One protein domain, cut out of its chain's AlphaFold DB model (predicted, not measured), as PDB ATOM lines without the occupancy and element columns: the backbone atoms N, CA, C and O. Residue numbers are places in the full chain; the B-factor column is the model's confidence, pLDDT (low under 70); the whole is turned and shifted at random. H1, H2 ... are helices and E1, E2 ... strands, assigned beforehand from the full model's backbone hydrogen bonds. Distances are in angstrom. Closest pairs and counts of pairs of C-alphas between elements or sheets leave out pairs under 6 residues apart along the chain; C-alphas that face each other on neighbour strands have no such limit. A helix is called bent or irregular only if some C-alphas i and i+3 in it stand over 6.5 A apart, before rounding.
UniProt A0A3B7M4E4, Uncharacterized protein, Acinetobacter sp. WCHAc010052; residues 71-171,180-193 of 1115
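What this domain is: This is residues 71 to 171 and 180 to 193 of the 1115 residues of an uncharacterized protein of Acinetobacter sp. WCHAc010052 (UniProt A0A3B7M4E4). Two long helices, H1 and H3, cross at nearly a right angle, the middle of H1 on the first half of H3. A small three-stranded sheet, with the short H2 over it, sits where H3 begins; H4 folds back along the later part of H3 and reaches the end of H1, and H5 packs on H3 away from H1. The printed part has 115 residues, with five named helices and three named strands in the order H1 E1 H2 E2 E3 H3 H4 H5; the sheet runs E1 E3 E2, antiparallel throughout, and the class is mostly helix. The whole is compact, with a radius of gyration of the C-alphas of 14.9 A, and spans 44 by 38 by 22 A.

How they stand to each other: Start at the sheet, where E3, residues 128 to 131, is the inner strand. On one edge is E1, residues 105 to 107, antiparallel to it at 141 degrees; look for N 106 and O 129, 2.9 A apart, within hydrogen-bond range. On the other edge is E2, residues 119 to 121, antiparallel to E3 at 148 degrees and forming a hairpin with it; here N 120 and O 130 are 2.8 A apart, within hydrogen-bond range. H2, residues 110 to 114, is on the sheet over E2, at a height over the sheet of 8.2 A. E1, H2 and E2 form a split strand-helix-strand unit, two strands running the same way with E3 between them in the sheet, and its crossover is right-handed. Moving outward, find H3, residues 133 to 153, which only grazes the sheet with residues 133 to 139 and is the hub, touching three helices. H1, residues 77 to 96, only grazes the sheet with residues 84 to 91. H1 touches H3 with residues 84 to 89 alone, about perpendicular at 89 degrees, and the closest C-alphas, of Ala 88 and Leu 140, are 5.2 A apart. H4, residues 158 to 171, forms a helical hairpin with H3 at a shallow tilt of 23 degrees, opposite ways; their closest C-alphas, of Leu 148 and Leu 158, are 6.2 A apart. With residues 165 to 171 alone H4 touches H1, only just about perpendicular at 71 degrees, the closest C-alphas being those of Leu 95 and Pro 168, 5.6 A apart. H5, residues 180 to 188, touches H3 at a steep tilt of 61 degrees, the same way; the closest C-alphas, of Gly 141 and Ser 182, are 4.1 A apart. H5 is apart from H1 and from H4. In H1, H3 and H5 every O i to N i+4 pair is within hydrogen-bond range; in H4 6 of 10 are, and in H2 0 of 1, with 1 of 2 O i to N i+3 pairs.

Where its parts are: Find C-alpha 128 at (158.230, 145.794, 153.848), where E3 begins; it runs 10.4 A to C-alpha 131. Find C-alpha 77 at (172.976, 162.080, 159.737), where H1 begins its 28.9 A. H3 measures 30.5 A, H4 21.3 A and H5 12.0 A, ending at C-alpha 188, (187.431, 158.329, 156.464). H4 is irregular, but only just: C-alphas 165 and 168 are 6.6 A apart.

The domain as a whole: The two C-alphas farthest apart are those of Asp 124 and Gly 155, at 46.4 A. Residues 172 to 179 are not printed, and C-alphas 171 and 180 are 17.0 A apart across this cut. Of the links that are printed whole, none is long. The mean pLDDT of the printed part is 81.0; look for values under 70 at residues 71 to 76, residues 109 to 116 and residue 126.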
ATOM      1  N   ARG A  71     170.607 169.898 153.983       53.53
ATOM      2  CA  ARG A  71     169.276 169.817 154.638       53.53
ATOM      3  C   ARG A  71     168.169 169.306 153.704       53.53
ATOM      4  O   ARG A  71     167.076 169.871 153.659       53.53
ATOM      5  N   TYR A  72     168.455 168.253 152.946       52.69
ATOM      6  CA  TYR A  72     167.498 167.734 151.971       52.69
ATOM      7  C   TYR A  72     166.304 166.987 152.598       52.69
ATOM      8  O   TYR A  72     165.285 166.858 151.923       52.69
ATOM      9  N   GLU A  73     166.386 166.519 153.856       57.09
ATOM     10  CA  GLU A  73     165.413 165.569 154.438       57.09
ATOM     11  C   GLU A  73     165.095 165.803 155.935       57.09
ATOM     12  O   GLU A  73     165.765 166.579 156.619       57.09
ATOM     13  N   GLU A  74     164.048 165.129 156.440       58.56
ATOM     14  CA  GLU A  74     163.595 165.176 157.847       58.56
ATOM     15  C   GLU A  74     164.447 164.320 158.810       58.56
ATOM     16  O   GLU A  74     164.325 164.487 160.023       58.56
ATOM     17  N   ILE A  75     165.306 163.425 158.297       65.94
ATOM     18  CA  ILE A  75     166.169 162.525 159.086       65.94
ATOM     19  C   ILE A  75     167.588 163.102 159.154       65.94
ATOM     20  O   ILE A  75     168.181 163.476 158.143       65.94
ATOM     21  N   THR A  76     168.160 163.173 160.355       69.75
ATOM     22  CA  THR A  76     169.538 163.644 160.553       69.75
ATOM     23  C   THR A  76     170.575 162.559 160.243       69.75
ATOM     24  O   THR A  76     170.311 161.367 160.389       69.75
ATOM     25  N   TYR A  77     171.810 162.968 159.919       75.19
ATOM     26  CA  TYR A  77     172.976 162.080 159.737       75.19
ATOM     27  C   TYR A  77     173.091 160.998 160.828       75.19
ATOM     28  O   TYR A  77     173.311 159.820 160.552       75.19
ATOM     29  N   SER A  78     172.897 161.396 162.090       74.00
ATOM     30  CA  SER A  78     172.998 160.486 163.235       74.00
ATOM     31  C   SER A  78     171.834 159.499 163.305       74.00
ATOM     32  O   SER A  78     172.044 158.331 163.623       74.00
ATOM     33  N   GLU A  79     170.613 159.941 162.998       74.81
ATOM     34  CA  GLU A  79     169.428 159.075 162.983       74.81
ATOM     35  C   GLU A  79     169.507 158.039 161.857       74.81
ATOM     36  O   GLU A  79     169.155 156.877 162.070       74.81
ATOM     37  N   PHE A  80     170.054 158.418 160.698       79.69
ATOM     38  CA  PHE A  80     170.252 157.495 159.583       79.69
ATOM     39  C   PHE A  80     171.302 156.416 159.891       79.69
ATOM     40  O   PHE A  80     171.045 155.228 159.703       79.69
ATOM     41  N   LEU A  81     172.455 156.784 160.463       81.56
ATOM     42  CA  LEU A  81     173.461 155.797 160.877       81.56
ATOM     43  C   LEU A  81     172.951 154.858 161.983       81.56
ATOM     44  O   LEU A  81     173.264 153.669 161.958       81.56
ATOM     45  N   ILE A  82     172.143 155.355 162.930       83.25
ATOM     46  CA  ILE A  82     171.488 154.516 163.954       83.25
ATOM     47  C   ILE A  82     170.504 153.536 163.302       83.25
ATOM     48  O   ILE A  82     170.414 152.379 163.723       83.25
ATOM     49  N   SER A  83     169.794 153.974 162.262       82.44
ATOM     50  CA  SER A  83     168.938 153.101 161.465       82.44
ATOM     51  C   SER A  83     169.761 151.977 160.833       82.44
ATOM     52  O   SER A  83     169.520 150.813 161.150       82.44
ATOM     53  N   LEU A  84     170.790 152.281 160.031       85.38
ATOM     54  CA  LEU A  84     171.656 151.264 159.404       85.38
ATOM     55  C   LEU A  84     172.293 150.320 160.434       85.38
ATOM     56  O   LEU A  84     172.342 149.107 160.230       85.38
ATOM     57  N   GLN A  85     172.703 150.861 161.583       87.00
ATOM     58  CA  GLN A  85     173.218 150.076 162.698       87.00
ATOM     59  C   GLN A  85     172.201 149.044 163.210       87.00
ATOM     60  O   GLN A  85     172.552 147.889 163.458       87.00
ATOM     61  N   THR A  86     170.948 149.462 163.396       86.31
ATOM     62  CA  THR A  86     169.876 148.597 163.910       86.31
ATOM     63  C   THR A  86     169.599 147.450 162.938       86.31
ATOM     64  O   THR A  86     169.525 146.296 163.357       86.31
ATOM     65  N   HIS A  87     169.554 147.751 161.637       88.69
ATOM     66  CA  HIS A  87     169.397 146.757 160.574       88.69
ATOM     67  C   HIS A  87     170.558 145.748 160.554       88.69
ATOM     68  O   HIS A  87     170.328 144.540 160.514       88.69
ATOM     69  N   ALA A  88     171.805 146.219 160.655       88.88
ATOM     70  CA  ALA A  88     172.984 145.355 160.705       88.88
ATOM     71  C   ALA A  88     172.984 144.418 161.928       88.88
ATOM     72  O   ALA A  88     173.298 143.235 161.799       88.88
ATOM     73  N   GLN A  89     172.594 144.911 163.110       88.94
ATOM     74  CA  GLN A  89     172.469 144.080 164.316       88.94
ATOM     75  C   GLN A  89     171.395 143.003 164.165       88.94
ATOM     76  O   GLN A  89     171.594 141.870 164.603       88.94
ATOM     77  N   GLU A  90     170.263 143.338 163.549       88.75
ATOM     78  CA  GLU A  90     169.207 142.371 163.267       88.75
ATOM     79  C   GLU A  90     169.683 141.284 162.293       88.75
ATOM     80  O   GLU A  90     169.487 140.103 162.576       88.75
ATOM     81  N   ILE A  91     170.398 141.655 161.226       88.31
ATOM     82  CA  ILE A  91     170.998 140.709 160.269       88.31
ATOM     83  C   ILE A  91     171.990 139.772 160.963       88.31
ATOM     84  O   ILE A  91     171.890 138.556 160.809       88.31
ATOM     85  N   ILE A  92     172.911 140.302 161.777       86.06
ATOM     86  CA  ILE A  92     173.871 139.475 162.528       86.06
ATOM     87  C   ILE A  92     173.129 138.501 163.456       86.06
ATOM     88  O   ILE A  92     173.482 137.325 163.524       86.06
ATOM     89  N   ASN A  93     172.071 138.949 164.138       87.44
ATOM     90  CA  ASN A  93     171.274 138.085 165.011       87.44
ATOM     91  C   ASN A  93     170.533 136.975 164.246       87.44
ATOM     92  O   ASN A  93     170.433 135.864 164.768       87.44
ATOM     93  N   ARG A  94     170.018 137.262 163.041       88.44
ATOM     94  CA  ARG A  94     169.400 136.264 162.148       88.44
ATOM     95  C   ARG A  94     170.437 135.237 161.681       88.44
ATOM     96  O   ARG A  94     170.213 134.040 161.836       88.44
ATOM     97  N   LEU A  95     171.622 135.684 161.253       87.12
ATOM     98  CA  LEU A  95     172.729 134.803 160.849       87.12
ATOM     99  C   LEU A  95     173.210 133.887 161.981       87.12
ATOM    100  O   LEU A  95     173.433 132.702 161.759       87.12
ATOM    101  N   VAL A  96     173.313 134.397 163.213       85.75
ATOM    102  CA  VAL A  96     173.677 133.585 164.393       85.75
ATOM    103  C   VAL A  96     172.646 132.482 164.678       85.75
ATOM    104  O   VAL A  96     172.994 131.448 165.247       85.75
ATOM    105  N   LYS A  97     171.382 132.678 164.286       86.81
ATOM    106  CA  LYS A  97     170.308 131.678 164.397       86.81
ATOM    107  C   LYS A  97     170.161 130.786 163.157       86.81
ATOM    108  O   LYS A  97     169.253 129.960 163.142       86.81
ATOM    109  N   ASP A  98     171.030 130.946 162.156       80.94
ATOM    110  CA  ASP A  98     170.949 130.293 160.839       80.94
ATOM    111  C   ASP A  98     169.641 130.609 160.071       80.94
ATOM    112  O   ASP A  98     169.159 129.826 159.256       80.94
ATOM    113  N   GLU A  99     169.050 131.784 160.322       85.69
ATOM    114  CA  GLU A  99     167.869 132.295 159.612       85.69
ATOM    115  C   GLU A  99     168.317 133.014 158.323       85.69
ATOM    116  O   GLU A  99     168.745 134.169 158.366       85.69
ATOM    117  N   LYS A 100     168.257 132.322 157.173       77.69
ATOM    118  CA  LYS A 100     168.706 132.851 155.863       77.69
ATOM    119  C   LYS A 100     167.588 133.420 154.990       77.69
ATOM    120  O   LYS A 100     167.856 134.272 154.142       77.69
ATOM    121  N   ASP A 101     166.356 132.964 155.195       77.94
ATOM    122  CA  ASP A 101     165.194 133.469 154.467       77.94
ATOM    123  C   ASP A 101     164.928 134.925 154.860       77.94
ATOM    124  O   ASP A 101     164.985 135.282 156.038       77.94
ATOM    125  N   ASP A 102     164.663 135.773 153.864       81.38
ATOM    126  CA  ASP A 102     164.354 137.192 154.054       81.38
ATOM    127  C   ASP A 102     165.389 137.959 154.906       81.38
ATOM    128  O   ASP A 102     165.072 138.947 155.570       81.38
ATOM    129  N   LEU A 103     166.664 137.542 154.858       83.88
ATOM    130  CA  LEU A 103     167.722 138.043 155.744       83.88
ATOM    131  C   LEU A 103     167.800 139.578 155.803       83.88
ATOM    132  O   LEU A 103     167.911 140.143 156.888       83.88
ATOM    133  N   ASN A 104     167.674 140.237 154.649       85.56
ATOM    134  CA  ASN A 104     167.804 141.690 154.499       85.56
ATOM    135  C   ASN A 104     166.449 142.424 154.444       85.56
ATOM    136  O   ASN A 104     166.404 143.567 153.987       85.56
ATOM    137  N   TYR A 105     165.352 141.767 154.838       86.06
ATOM    138  CA  TYR A 105     163.989 142.302 154.782       86.06
ATOM    139  C   TYR A 105     163.538 142.834 156.141       86.06
ATOM    140  O   TYR A 105     163.733 142.193 157.183       86.06
ATOM    141  N   PHE A 106     162.870 143.985 156.120       84.62
ATOM    142  CA  PHE A 106     162.447 144.703 157.316       84.62
ATOM    143  C   PHE A 106     161.034 145.260 157.157       84.62
ATOM    144  O   PHE A 106     160.630 145.659 156.067       84.62
ATOM    145  N   LYS A 107     160.285 145.296 158.265       76.38
ATOM    146  CA  LYS A 107     158.916 145.829 158.332       76.38
ATOM    147  C   LYS A 107     158.938 147.228 158.937       76.38
ATOM    148  O   LYS A 107     159.487 147.397 160.024       76.38
ATOM    149  N   GLY A 108     158.309 148.218 158.305       72.00
ATOM    150  CA  GLY A 108     158.316 149.575 158.862       72.00
ATOM    151  C   GLY A 108     157.794 150.676 157.946       72.00
ATOM    152  O   GLY A 108     157.395 150.437 156.812       72.00
ATOM    153  N   ASN A 109     157.772 151.903 158.475       59.12
ATOM    154  CA  ASN A 109     157.244 153.070 157.772       59.12
ATOM    155  C   ASN A 109     158.252 153.588 156.726       59.12
ATOM    156  O   ASN A 109     159.409 153.852 157.053       59.12
ATOM    157  N   LEU A 110     157.775 153.771 155.491       53.06
ATOM    158  CA  LEU A 110     158.519 154.039 154.245       53.06
ATOM    159  C   LEU A 110     159.354 155.337 154.214       53.06
ATOM    160  O   LEU A 110     160.000 155.611 153.207       53.06
ATOM    161  N   ASN A 111     159.393 156.128 155.291       54.34
ATOM    162  CA  ASN A 111     160.179 157.366 155.340       54.34
ATOM    163  C   ASN A 111     161.694 157.110 155.200       54.34
ATOM    164  O   ASN A 111     162.387 157.941 154.630       54.34
ATOM    165  N   ALA A 112     162.198 155.950 155.647       49.66
ATOM    166  CA  ALA A 112     163.592 155.534 155.433       49.66
ATOM    167  C   ALA A 112     163.867 155.029 153.998       49.66
ATOM    168  O   ALA A 112     165.013 154.977 153.563       49.66
ATOM    169  N   VAL A 113     162.815 154.682 153.246       50.97
ATOM    170  CA  VAL A 113     162.888 154.162 151.867       50.97
ATOM    171  C   VAL A 113     162.886 155.301 150.833       50.97
ATOM    172  O   VAL A 113     162.968 155.062 149.629       50.97
ATOM    173  N   ALA A 114     162.860 156.561 151.289       50.62
ATOM    174  CA  ALA A 114     163.121 157.731 150.451       50.62
ATOM    175  C   ALA A 114     164.525 157.674 149.807       50.62
ATOM    176  O   ALA A 114     164.717 158.114 148.670       50.62
ATOM    177  N   GLU A 115     165.485 157.039 150.487       55.56
ATOM    178  CA  GLU A 115     166.821 156.755 149.975       55.56
ATOM    179  C   GLU A 115     166.864 155.422 149.222       55.56
ATOM    180  O   GLU A 115     167.388 154.414 149.704       55.56
ATOM    181  N   GLY A 116     166.357 155.422 147.986       59.66
ATOM    182  CA  GLY A 116     166.361 154.267 147.074       59.66
ATOM    183  C   GLY A 116     167.746 153.707 146.685       59.66
ATOM    184  O   GLY A 116     167.864 153.065 145.648       59.66
ATOM    185  N   ARG A 117     168.814 154.002 147.444       71.38
ATOM    186  CA  ARG A 117     170.190 153.504 147.256       71.38
ATOM    187  C   ARG A 117     170.663 152.580 148.368       71.38
ATOM    188  O   ARG A 117     171.385 151.640 148.065       71.38
ATOM    189  N   PHE A 118     170.234 152.799 149.608       73.81
ATOM    190  CA  PHE A 118     170.437 151.820 150.679       73.81
ATOM    191  C   PHE A 118     169.288 150.815 150.713       73.81
ATOM    192  O   PHE A 118     169.517 149.639 150.985       73.81
ATOM    193  N   PHE A 119     168.071 151.254 150.378       80.69
ATOM    194  CA  PHE A 119     166.858 150.451 150.495       80.69
ATOM    195  C   PHE A 119     166.108 150.315 149.164       80.69
ATOM    196  O   PHE A 119     166.237 151.139 148.259       80.69
ATOM    197  N   GLU A 120     165.312 149.260 149.050       78.06
ATOM    198  CA  GLU A 120     164.423 148.976 147.927       78.06
ATOM    199  C   GLU A 120     163.035 148.583 148.453       78.06
ATOM    200  O   GLU A 120     162.924 147.839 149.431       78.06
ATOM    201  N   VAL A 121     161.975 149.108 147.829       74.94
ATOM    202  CA  VAL A 121     160.589 148.724 148.144       74.94
ATOM    203  C   VAL A 121     160.321 147.347 147.550       74.94
ATOM    204  O   VAL A 121     160.683 147.092 146.405       74.94
ATOM    205  N   ILE A 122     159.655 146.476 148.303       77.50
ATOM    206  CA  ILE A 122     159.265 145.155 147.807       77.50
ATOM    207  C   ILE A 122     157.902 145.281 147.129       77.50
ATOM    208  O   ILE A 122     156.925 145.673 147.765       77.50
ATOM    209  N   GLU A 123     157.829 144.952 145.838       70.00
ATOM    210  CA  GLU A 123     156.601 145.108 145.043       70.00
ATOM    211  C   GLU A 123     155.432 144.250 145.571       70.00
ATOM    212  O   GLU A 123     154.279 144.678 145.511       70.00
ATOM    213  N   ASP A 124     155.738 143.091 146.165       74.75
ATOM    214  CA  ASP A 124     154.754 142.113 146.652       74.75
ATOM    215  C   ASP A 124     154.340 142.291 148.135       74.75
ATOM    216  O   ASP A 124     153.406 141.628 148.594       74.75
ATOM    217  N   ASP A 125     154.980 143.193 148.897       74.12
ATOM    218  CA  ASP A 125     154.631 143.504 150.299       74.12
ATOM    219  C   ASP A 125     154.788 145.003 150.606       74.12
ATOM    220  O   ASP A 125     155.864 145.496 150.944       74.12
ATOM    221  N   LEU A 126     153.662 145.724 150.554       66.19
ATOM    222  CA  LEU A 126     153.580 147.184 150.703       66.19
ATOM    223  C   LEU A 126     154.055 147.733 152.065       66.19
ATOM    224  O   LEU A 126     154.208 148.945 152.196       66.19
ATOM    225  N   ASN A 127     154.258 146.881 153.079       72.88
ATOM    226  CA  ASN A 127     154.733 147.284 154.413       72.88
ATOM    227  C   ASN A 127     156.178 146.847 154.710       72.88
ATOM    228  O   ASN A 127     156.642 147.005 155.847       72.88
ATOM    229  N   SER A 128     156.870 146.300 153.712       77.44
ATOM    230  CA  SER A 128     158.230 145.794 153.848       77.44
ATOM    231  C   SER A 128     159.176 146.466 152.852       77.44
ATOM    232  O   SER A 128     158.795 146.892 151.763       77.44
ATOM    233  N   TYR A 129     160.446 146.550 153.231       83.94
ATOM    234  CA  TYR A 129     161.531 147.000 152.365       83.94
ATOM    235  C   TYR A 129     162.765 146.127 152.578       83.94
ATOM    236  O   TYR A 129     162.915 145.470 153.613       83.94
ATOM    237  N   LYS A 130     163.657 146.120 151.588       84.69
ATOM    238  CA  LYS A 130     164.902 145.355 151.610       84.69
ATOM    239  C   LYS A 130     166.108 146.290 151.622       84.69
ATOM    240  O   LYS A 130     166.119 147.298 150.921       84.69
ATOM    241  N   LEU A 131     167.141 145.942 152.388       85.25
ATOM    242  CA  LEU A 131     168.464 146.566 152.286       85.25
ATOM    243  C   LEU A 131     169.187 146.032 151.034       85.25
ATOM    244  O   LEU A 131     169.364 144.817 150.891       85.25
ATOM    245  N   ARG A 132     169.578 146.932 150.125       83.06
ATOM    246  CA  ARG A 132     170.334 146.601 148.905       83.06
ATOM    247  C   ARG A 132     171.704 146.035 149.248       83.06
ATOM    248  O   ARG A 132     172.204 146.221 150.353       83.06
ATOM    249  N   ASP A 133     172.328 145.378 148.283       76.38
ATOM    250  CA  ASP A 133     173.619 144.722 148.473       76.38
ATOM    251  C   ASP A 133     174.740 145.703 148.854       76.38
ATOM    252  O   ASP A 133     175.544 145.403 149.734       76.38
ATOM    253  N   GLU A 134     174.761 146.901 148.267       73.69
ATOM    254  CA  GLU A 134     175.731 147.944 148.612       73.69
ATOM    255  C   GLU A 134     175.456 148.512 150.015       73.69
ATOM    256  O   GLU A 134     176.369 148.708 150.822       73.69
ATOM    257  N   GLY A 135     174.174 148.711 150.343       81.38
ATOM    258  CA  GLY A 135     173.736 149.136 151.672       81.38
ATOM    259  C   GLY A 135     174.022 148.093 152.755       81.38
ATOM    260  O   GLY A 135     174.333 148.458 153.888       81.38
ATOM    261  N   LEU A 136     173.976 146.805 152.408       86.56
ATOM    262  CA  LEU A 136     174.298 145.677 153.278       86.56
ATOM    263  C   LEU A 136     175.769 145.694 153.693       86.56
ATOM    264  O   LEU A 136     176.056 145.689 154.892       86.56
ATOM    265  N   CYS A 137     176.687 145.755 152.723       87.62
ATOM    266  CA  CYS A 137     178.123 145.777 153.000       87.62
ATOM    267  C   CYS A 137     178.516 146.996 153.844       87.62
ATOM    268  O   CYS A 137     179.263 146.866 154.818       87.62
ATOM    269  N   PHE A 138     177.959 148.169 153.527       88.19
ATOM    270  CA  PHE A 138     178.164 149.385 154.312       88.19
ATOM    271  C   PHE A 138     177.630 149.265 155.747       88.19
ATOM    272  O   PHE A 138     178.345 149.567 156.702       88.19
ATOM    273  N   SER A 139     176.395 148.785 155.924       88.75
ATOM    274  CA  SER A 139     175.751 148.693 157.243       88.75
ATOM    275  C   SER A 139     176.454 147.694 158.163       88.75
ATOM    276  O   SER A 139     176.685 147.989 159.338       88.75
ATOM    277  N   LEU A 140     176.832 146.524 157.635       91.19
ATOM    278  CA  LEU A 140     177.601 145.530 158.386       91.19
ATOM    279  C   LEU A 140     178.998 146.060 158.731       91.19
ATOM    280  O   LEU A 140     179.441 145.892 159.869       91.19
ATOM    281  N   GLY A 141     179.658 146.764 157.805       91.44
ATOM    282  CA  GLY A 141     180.955 147.387 158.067       91.44
ATOM    283  C   GLY A 141     180.895 148.452 159.167       91.44
ATOM    284  O   GLY A 141     181.732 148.475 160.074       91.44
ATOM    285  N   LEU A 142     179.852 149.288 159.156       91.00
ATOM    286  CA  LEU A 142     179.591 150.273 160.205       91.00
ATOM    287  C   LEU A 142     179.413 149.603 161.573       91.00
ATOM    288  O   LEU A 142     180.026 150.027 162.556       91.00
ATOM    289  N   GLU A 143     178.598 148.548 161.653       92.25
ATOM    290  CA  GLU A 143     178.361 147.852 162.918       92.25
ATOM    291  C   GLU A 143     179.628 147.172 163.449       92.25
ATOM    292  O   GLU A 143     179.890 147.258 164.650       92.25
ATOM    293  N   ILE A 144     180.469 146.585 162.588       92.88
ATOM    294  CA  ILE A 144     181.772 146.030 162.993       92.88
ATOM    295  C   ILE A 144     182.639 147.113 163.645       92.88
ATOM    296  O   ILE A 144     183.134 146.924 164.761       92.88
ATOM    297  N   VAL A 145     182.782 148.279 163.006       92.19
ATOM    298  CA  VAL A 145     183.569 149.402 163.547       92.19
ATOM    299  C   VAL A 145     183.018 149.869 164.901       92.19
ATOM    300  O   VAL A 145     183.776 150.116 165.849       92.19
ATOM    301  N   LEU A 146     181.693 149.963 165.039       90.94
ATOM    302  CA  LEU A 146     181.048 150.364 166.289       90.94
ATOM    303  C   LEU A 146     181.220 149.312 167.394       90.94
ATOM    304  O   LEU A 146     181.460 149.683 168.551       90.94
ATOM    305  N   GLN A 147     181.143 148.019 167.070       89.38
ATOM    306  CA  GLN A 147     181.382 146.934 168.022       89.38
ATOM    307  C   GLN A 147     182.838 146.874 168.475       89.38
ATOM    308  O   GLN A 147     183.073 146.792 169.681       89.38
ATOM    309  N   LEU A 148     183.807 147.018 167.567       91.06
ATOM    310  CA  LEU A 148     185.227 147.104 167.918       91.06
ATOM    311  C   LEU A 148     185.487 148.262 168.886       91.06
ATOM    312  O   LEU A 148     186.098 148.083 169.940       91.06
ATOM    313  N   ASN A 149     184.921 149.437 168.608       89.44
ATOM    314  CA  ASN A 149     185.030 150.585 169.503       89.44
ATOM    315  C   ASN A 149     184.322 150.362 170.857       89.44
ATOM    316  O   ASN A 149     184.819 150.807 171.895       89.44
ATOM    317  N   ARG A 150     183.187 149.644 170.898       89.19
ATOM    318  CA  ARG A 150     182.533 149.219 172.156       89.19
ATOM    319  C   ARG A 150     183.407 148.235 172.940       89.19
ATOM    320  O   ARG A 150     183.537 148.377 174.154       89.19
ATOM    321  N   MET A 151     184.004 147.250 172.274       89.00
ATOM    322  CA  MET A 151     184.894 146.257 172.881       89.00
ATOM    323  C   MET A 151     186.155 146.910 173.446       89.00
ATOM    324  O   MET A 151     186.508 146.629 174.593       89.00
ATOM    325  N   LYS A 152     186.742 147.861 172.708       89.19
ATOM    326  CA  LYS A 152     187.874 148.679 173.157       89.19
ATOM    327  C   LYS A 152     187.546 149.436 174.443       89.19
ATOM    328  O   LYS A 152     188.295 149.341 175.411       89.19
ATOM    329  N   ARG A 153     186.407 150.142 174.495       89.44
ATOM    330  CA  ARG A 153     185.960 150.859 175.712       89.44
ATOM    331  C   ARG A 153     185.805 149.938 176.924       89.44
ATOM    332  O   ARG A 153     185.987 150.384 178.049       89.44
ATOM    333  N   ASN A 154     185.494 148.667 176.684       88.50
ATOM    334  CA  ASN A 154     185.312 147.649 177.716       88.50
ATOM    335  C   ASN A 154     186.588 146.835 178.013       88.50
ATOM    336  O   ASN A 154     186.504 145.858 178.753       88.50
ATOM    337  N   GLY A 155     187.742 147.186 177.429       83.12
ATOM    338  CA  GLY A 155     189.012 146.481 177.641       83.12
ATOM    339  C   GLY A 155     189.018 145.022 177.166       83.12
ATOM    340  O   GLY A 155     189.745 144.205 177.724       83.12
ATOM    341  N   LYS A 156     188.178 144.668 176.183       87.31
ATOM    342  CA  LYS A 156     188.116 143.311 175.614       87.31
ATOM    343  C   LYS A 156     189.165 143.124 174.511       87.31
ATOM    344  O   LYS A 156     189.530 144.093 173.848       87.31
ATOM    345  N   ASN A 157     189.596 141.878 174.286       88.25
ATOM    346  CA  ASN A 157     190.430 141.519 173.136       88.25
ATOM    347  C   ASN A 157     189.644 141.756 171.834       88.25
ATOM    348  O   ASN A 157     188.550 141.211 171.665       88.25
ATOM    349  N   LEU A 158     190.185 142.607 170.961       88.44
ATOM    350  CA  LEU A 158     189.547 142.991 169.705       88.44
ATOM    351  C   LEU A 158     189.624 141.884 168.656       88.44
ATOM    352  O   LEU A 158     188.651 141.706 167.936       88.44
ATOM    353  N   ASP A 159     190.709 141.108 168.613       83.38
ATOM    354  CA  ASP A 159     190.899 140.046 167.619       83.38
ATOM    355  C   ASP A 159     189.920 138.887 167.871       83.38
ATOM    356  O   ASP A 159     189.167 138.491 166.980       83.38
ATOM    357  N   ASP A 160     189.833 138.420 169.124       82.19
ATOM    358  CA  ASP A 160     188.867 137.389 169.543       82.19
ATOM    359  C   ASP A 160     187.414 137.856 169.366       82.19
ATOM    360  O   ASP A 160     186.504 137.063 169.114       82.19
ATOM    361  N   GLY A 161     187.180 139.154 169.572       83.69
ATOM    362  CA  GLY A 161     185.878 139.779 169.410       83.69
ATOM    363  C   GLY A 161     185.458 139.861 167.946       83.69
ATOM    364  O   GLY A 161     184.335 139.487 167.618       83.69
ATOM    365  N   LEU A 162     186.370 140.295 167.075       88.44
ATOM    366  CA  LEU A 162     186.161 140.403 165.637       88.44
ATOM    367  C   LEU A 162     185.912 139.032 165.002       88.44
ATOM    368  O   LEU A 162     184.967 138.892 164.232       88.44
ATOM    369  N   ALA A 163     186.683 138.009 165.385       85.12
ATOM    370  CA  ALA A 163     186.501 136.645 164.886       85.12
ATOM    371  C   ALA A 163     185.075 136.116 165.132       85.12
ATOM    372  O   ALA A 163     184.461 135.551 164.231       85.12
ATOM    373  N   LYS A 164     184.509 136.380 166.319       85.38
ATOM    374  CA  LYS A 164     183.131 135.991 166.672       85.38
ATOM    375  C   LYS A 164     182.059 136.742 165.886       85.38
ATOM    376  O   LYS A 164     180.971 136.213 165.694       85.38
ATOM    377  N   ILE A 165     182.338 137.983 165.485       85.50
ATOM    378  CA  ILE A 165     181.413 138.785 164.673       85.50
ATOM    379  C   ILE A 165     181.446 138.310 163.217       85.50
ATOM    380  O   ILE A 165     180.410 138.276 162.560       85.50
ATOM    381  N   ILE A 166     182.624 137.927 162.722       86.75
ATOM    382  CA  ILE A 166     182.831 137.524 161.327       86.75
ATOM    383  C   ILE A 166     182.372 136.092 161.054       86.75
ATOM    384  O   ILE A 166     181.874 135.827 159.965       86.75
ATOM    385  N   GLU A 167     182.489 135.181 162.022       86.12
ATOM    386  CA  GLU A 167     182.047 133.784 161.890       86.12
ATOM    387  C   GLU A 167     180.641 133.631 161.263       86.12
ATOM    388  O   GLU A 167     180.538 132.941 160.248       86.12
ATOM    389  N   PRO A 168     179.578 134.305 161.752       83.38
ATOM    390  CA  PRO A 168     178.256 134.241 161.120       83.38
ATOM    391  C   PRO A 168     178.172 134.983 159.770       83.38
ATOM    392  O   PRO A 168     177.354 134.622 158.928       83.38
ATOM    393  N   ILE A 169     179.010 135.999 159.536       84.81
ATOM    394  CA  ILE A 169     179.033 136.798 158.294       84.81
ATOM    395  C   ILE A 169     179.664 136.019 157.134       84.81
ATOM    396  O   ILE A 169     179.270 136.218 155.986       84.81
ATOM    397  N   ASN A 170     180.580 135.086 157.415       83.38
ATOM    398  CA  ASN A 170     181.217 134.248 156.392       83.38
ATOM    399  C   ASN A 170     180.215 133.464 155.532       83.38
ATOM    400  O   ASN A 170     180.534 133.134 154.397       83.38
ATOM    401  N   ALA A 171     179.000 133.211 156.027       79.69
ATOM    402  CA  ALA A 171     177.936 132.563 155.262       79.69
ATOM    403  C   ALA A 171     177.369 133.416 154.105       79.69
ATOM    404  O   ALA A 171     176.566 132.904 153.329       79.69
ATOM    405  N   ILE A 180     186.654 145.591 153.831       89.25
ATOM    406  CA  ILE A 180     187.086 146.780 153.080       89.25
ATOM    407  C   ILE A 180     186.191 147.974 153.431       89.25
ATOM    408  O   ILE A 180     186.700 149.033 153.785       89.25
ATOM    409  N   SER A 181     184.870 147.788 153.460       90.31
ATOM    410  CA  SER A 181     183.912 148.808 153.899       90.31
ATOM    411  C   SER A 181     184.165 149.274 155.343       90.31
ATOM    412  O   SER A 181     184.181 150.473 155.627       90.31
ATOM    413  N   SER A 182     184.471 148.346 156.258       93.25
ATOM    414  CA  SER A 182     184.857 148.667 157.642       93.25
ATOM    415  C   SER A 182     186.120 149.532 157.700       93.25
ATOM    416  O   SER A 182     186.167 150.507 158.454       93.25
ATOM    417  N   LEU A 183     187.141 149.204 156.897       92.75
ATOM    418  CA  LEU A 183     188.371 149.992 156.779       92.75
ATOM    419  C   LEU A 183     188.085 151.384 156.202       92.75
ATOM    420  O   LEU A 183     188.570 152.373 156.751       92.75
ATOM    421  N   THR A 184     187.249 151.481 155.167       90.94
ATOM    422  CA  THR A 184     186.793 152.750 154.586       90.94
ATOM    423  C   THR A 184     186.148 153.638 155.641       90.94
ATOM    424  O   THR A 184     186.582 154.773 155.848       90.94
ATOM    425  N   ILE A 185     185.152 153.121 156.364       91.06
ATOM    426  CA  ILE A 185     184.451 153.873 157.409       91.06
ATOM    427  C   ILE A 185     185.440 154.303 158.493       91.06
ATOM    428  O   ILE A 185     185.492 155.480 158.838       91.06
ATOM    429  N   LEU A 186     186.269 153.384 158.997       92.50
ATOM    430  CA  LEU A 186     187.223 153.681 160.065       92.50
ATOM    431  C   LEU A 186     188.206 154.801 159.683       92.50
ATOM    432  O   LEU A 186     188.531 155.645 160.516       92.50
ATOM    433  N   ILE A 187     188.697 154.792 158.443       90.81
ATOM    434  CA  ILE A 187     189.751 155.695 157.965       90.81
ATOM    435  C   ILE A 187     189.194 157.065 157.590       90.81
ATOM    436  O   ILE A 187     189.827 158.087 157.880       90.81
ATOM    437  N   PHE A 188     188.022 157.094 156.954       86.31
ATOM    438  CA  PHE A 188     187.431 158.329 156.464       86.31
ATOM    439  C   PHE A 188     186.530 159.018 157.492       86.31
ATOM    440  O   PHE A 188     186.391 160.233 157.366       86.31
ATOM    441  N   GLU A 189     186.000 158.333 158.519       86.75
ATOM    442  CA  GLU A 189     185.244 158.924 159.640       86.75
ATOM    443  C   GLU A 189     186.112 159.191 160.885       86.75
ATOM    444  O   GLU A 189     186.371 158.280 161.680       86.75
ATOM    445  N   PRO A 190     186.510 160.454 161.153       80.06
ATOM    446  CA  PRO A 190     187.417 160.769 162.259       80.06
ATOM    447  C   PRO A 190     186.884 160.361 163.637       80.06
ATOM    448  O   PRO A 190     187.668 160.027 164.522       80.06
ATOM    449  N   ASN A 191     185.559 160.362 163.816       84.00
ATOM    450  CA  ASN A 191     184.902 160.038 165.085       84.00
ATOM    451  C   ASN A 191     184.989 158.551 165.456       84.00
ATOM    452  O   ASN A 191     184.814 158.202 166.624       84.00
ATOM    453  N   TYR A 192     185.243 157.675 164.481       87.62
ATOM    454  CA  TYR A 192     185.313 156.230 164.697       87.62
ATOM    455  C   TYR A 192     186.743 155.693 164.722       87.62
ATOM    456  O   TYR A 192     186.952 154.561 165.165       87.62
ATOM    457  N   TYR A 193     187.719 156.495 164.297       90.88
ATOM    458  CA  TYR A 193     189.103 156.069 164.160       90.88
ATOM    459  C   TYR A 193     189.728 155.632 165.492       90.88
ATOM    460  O   TYR A 193     189.784 156.386 166.466       90.88
TER     461      TYR A 193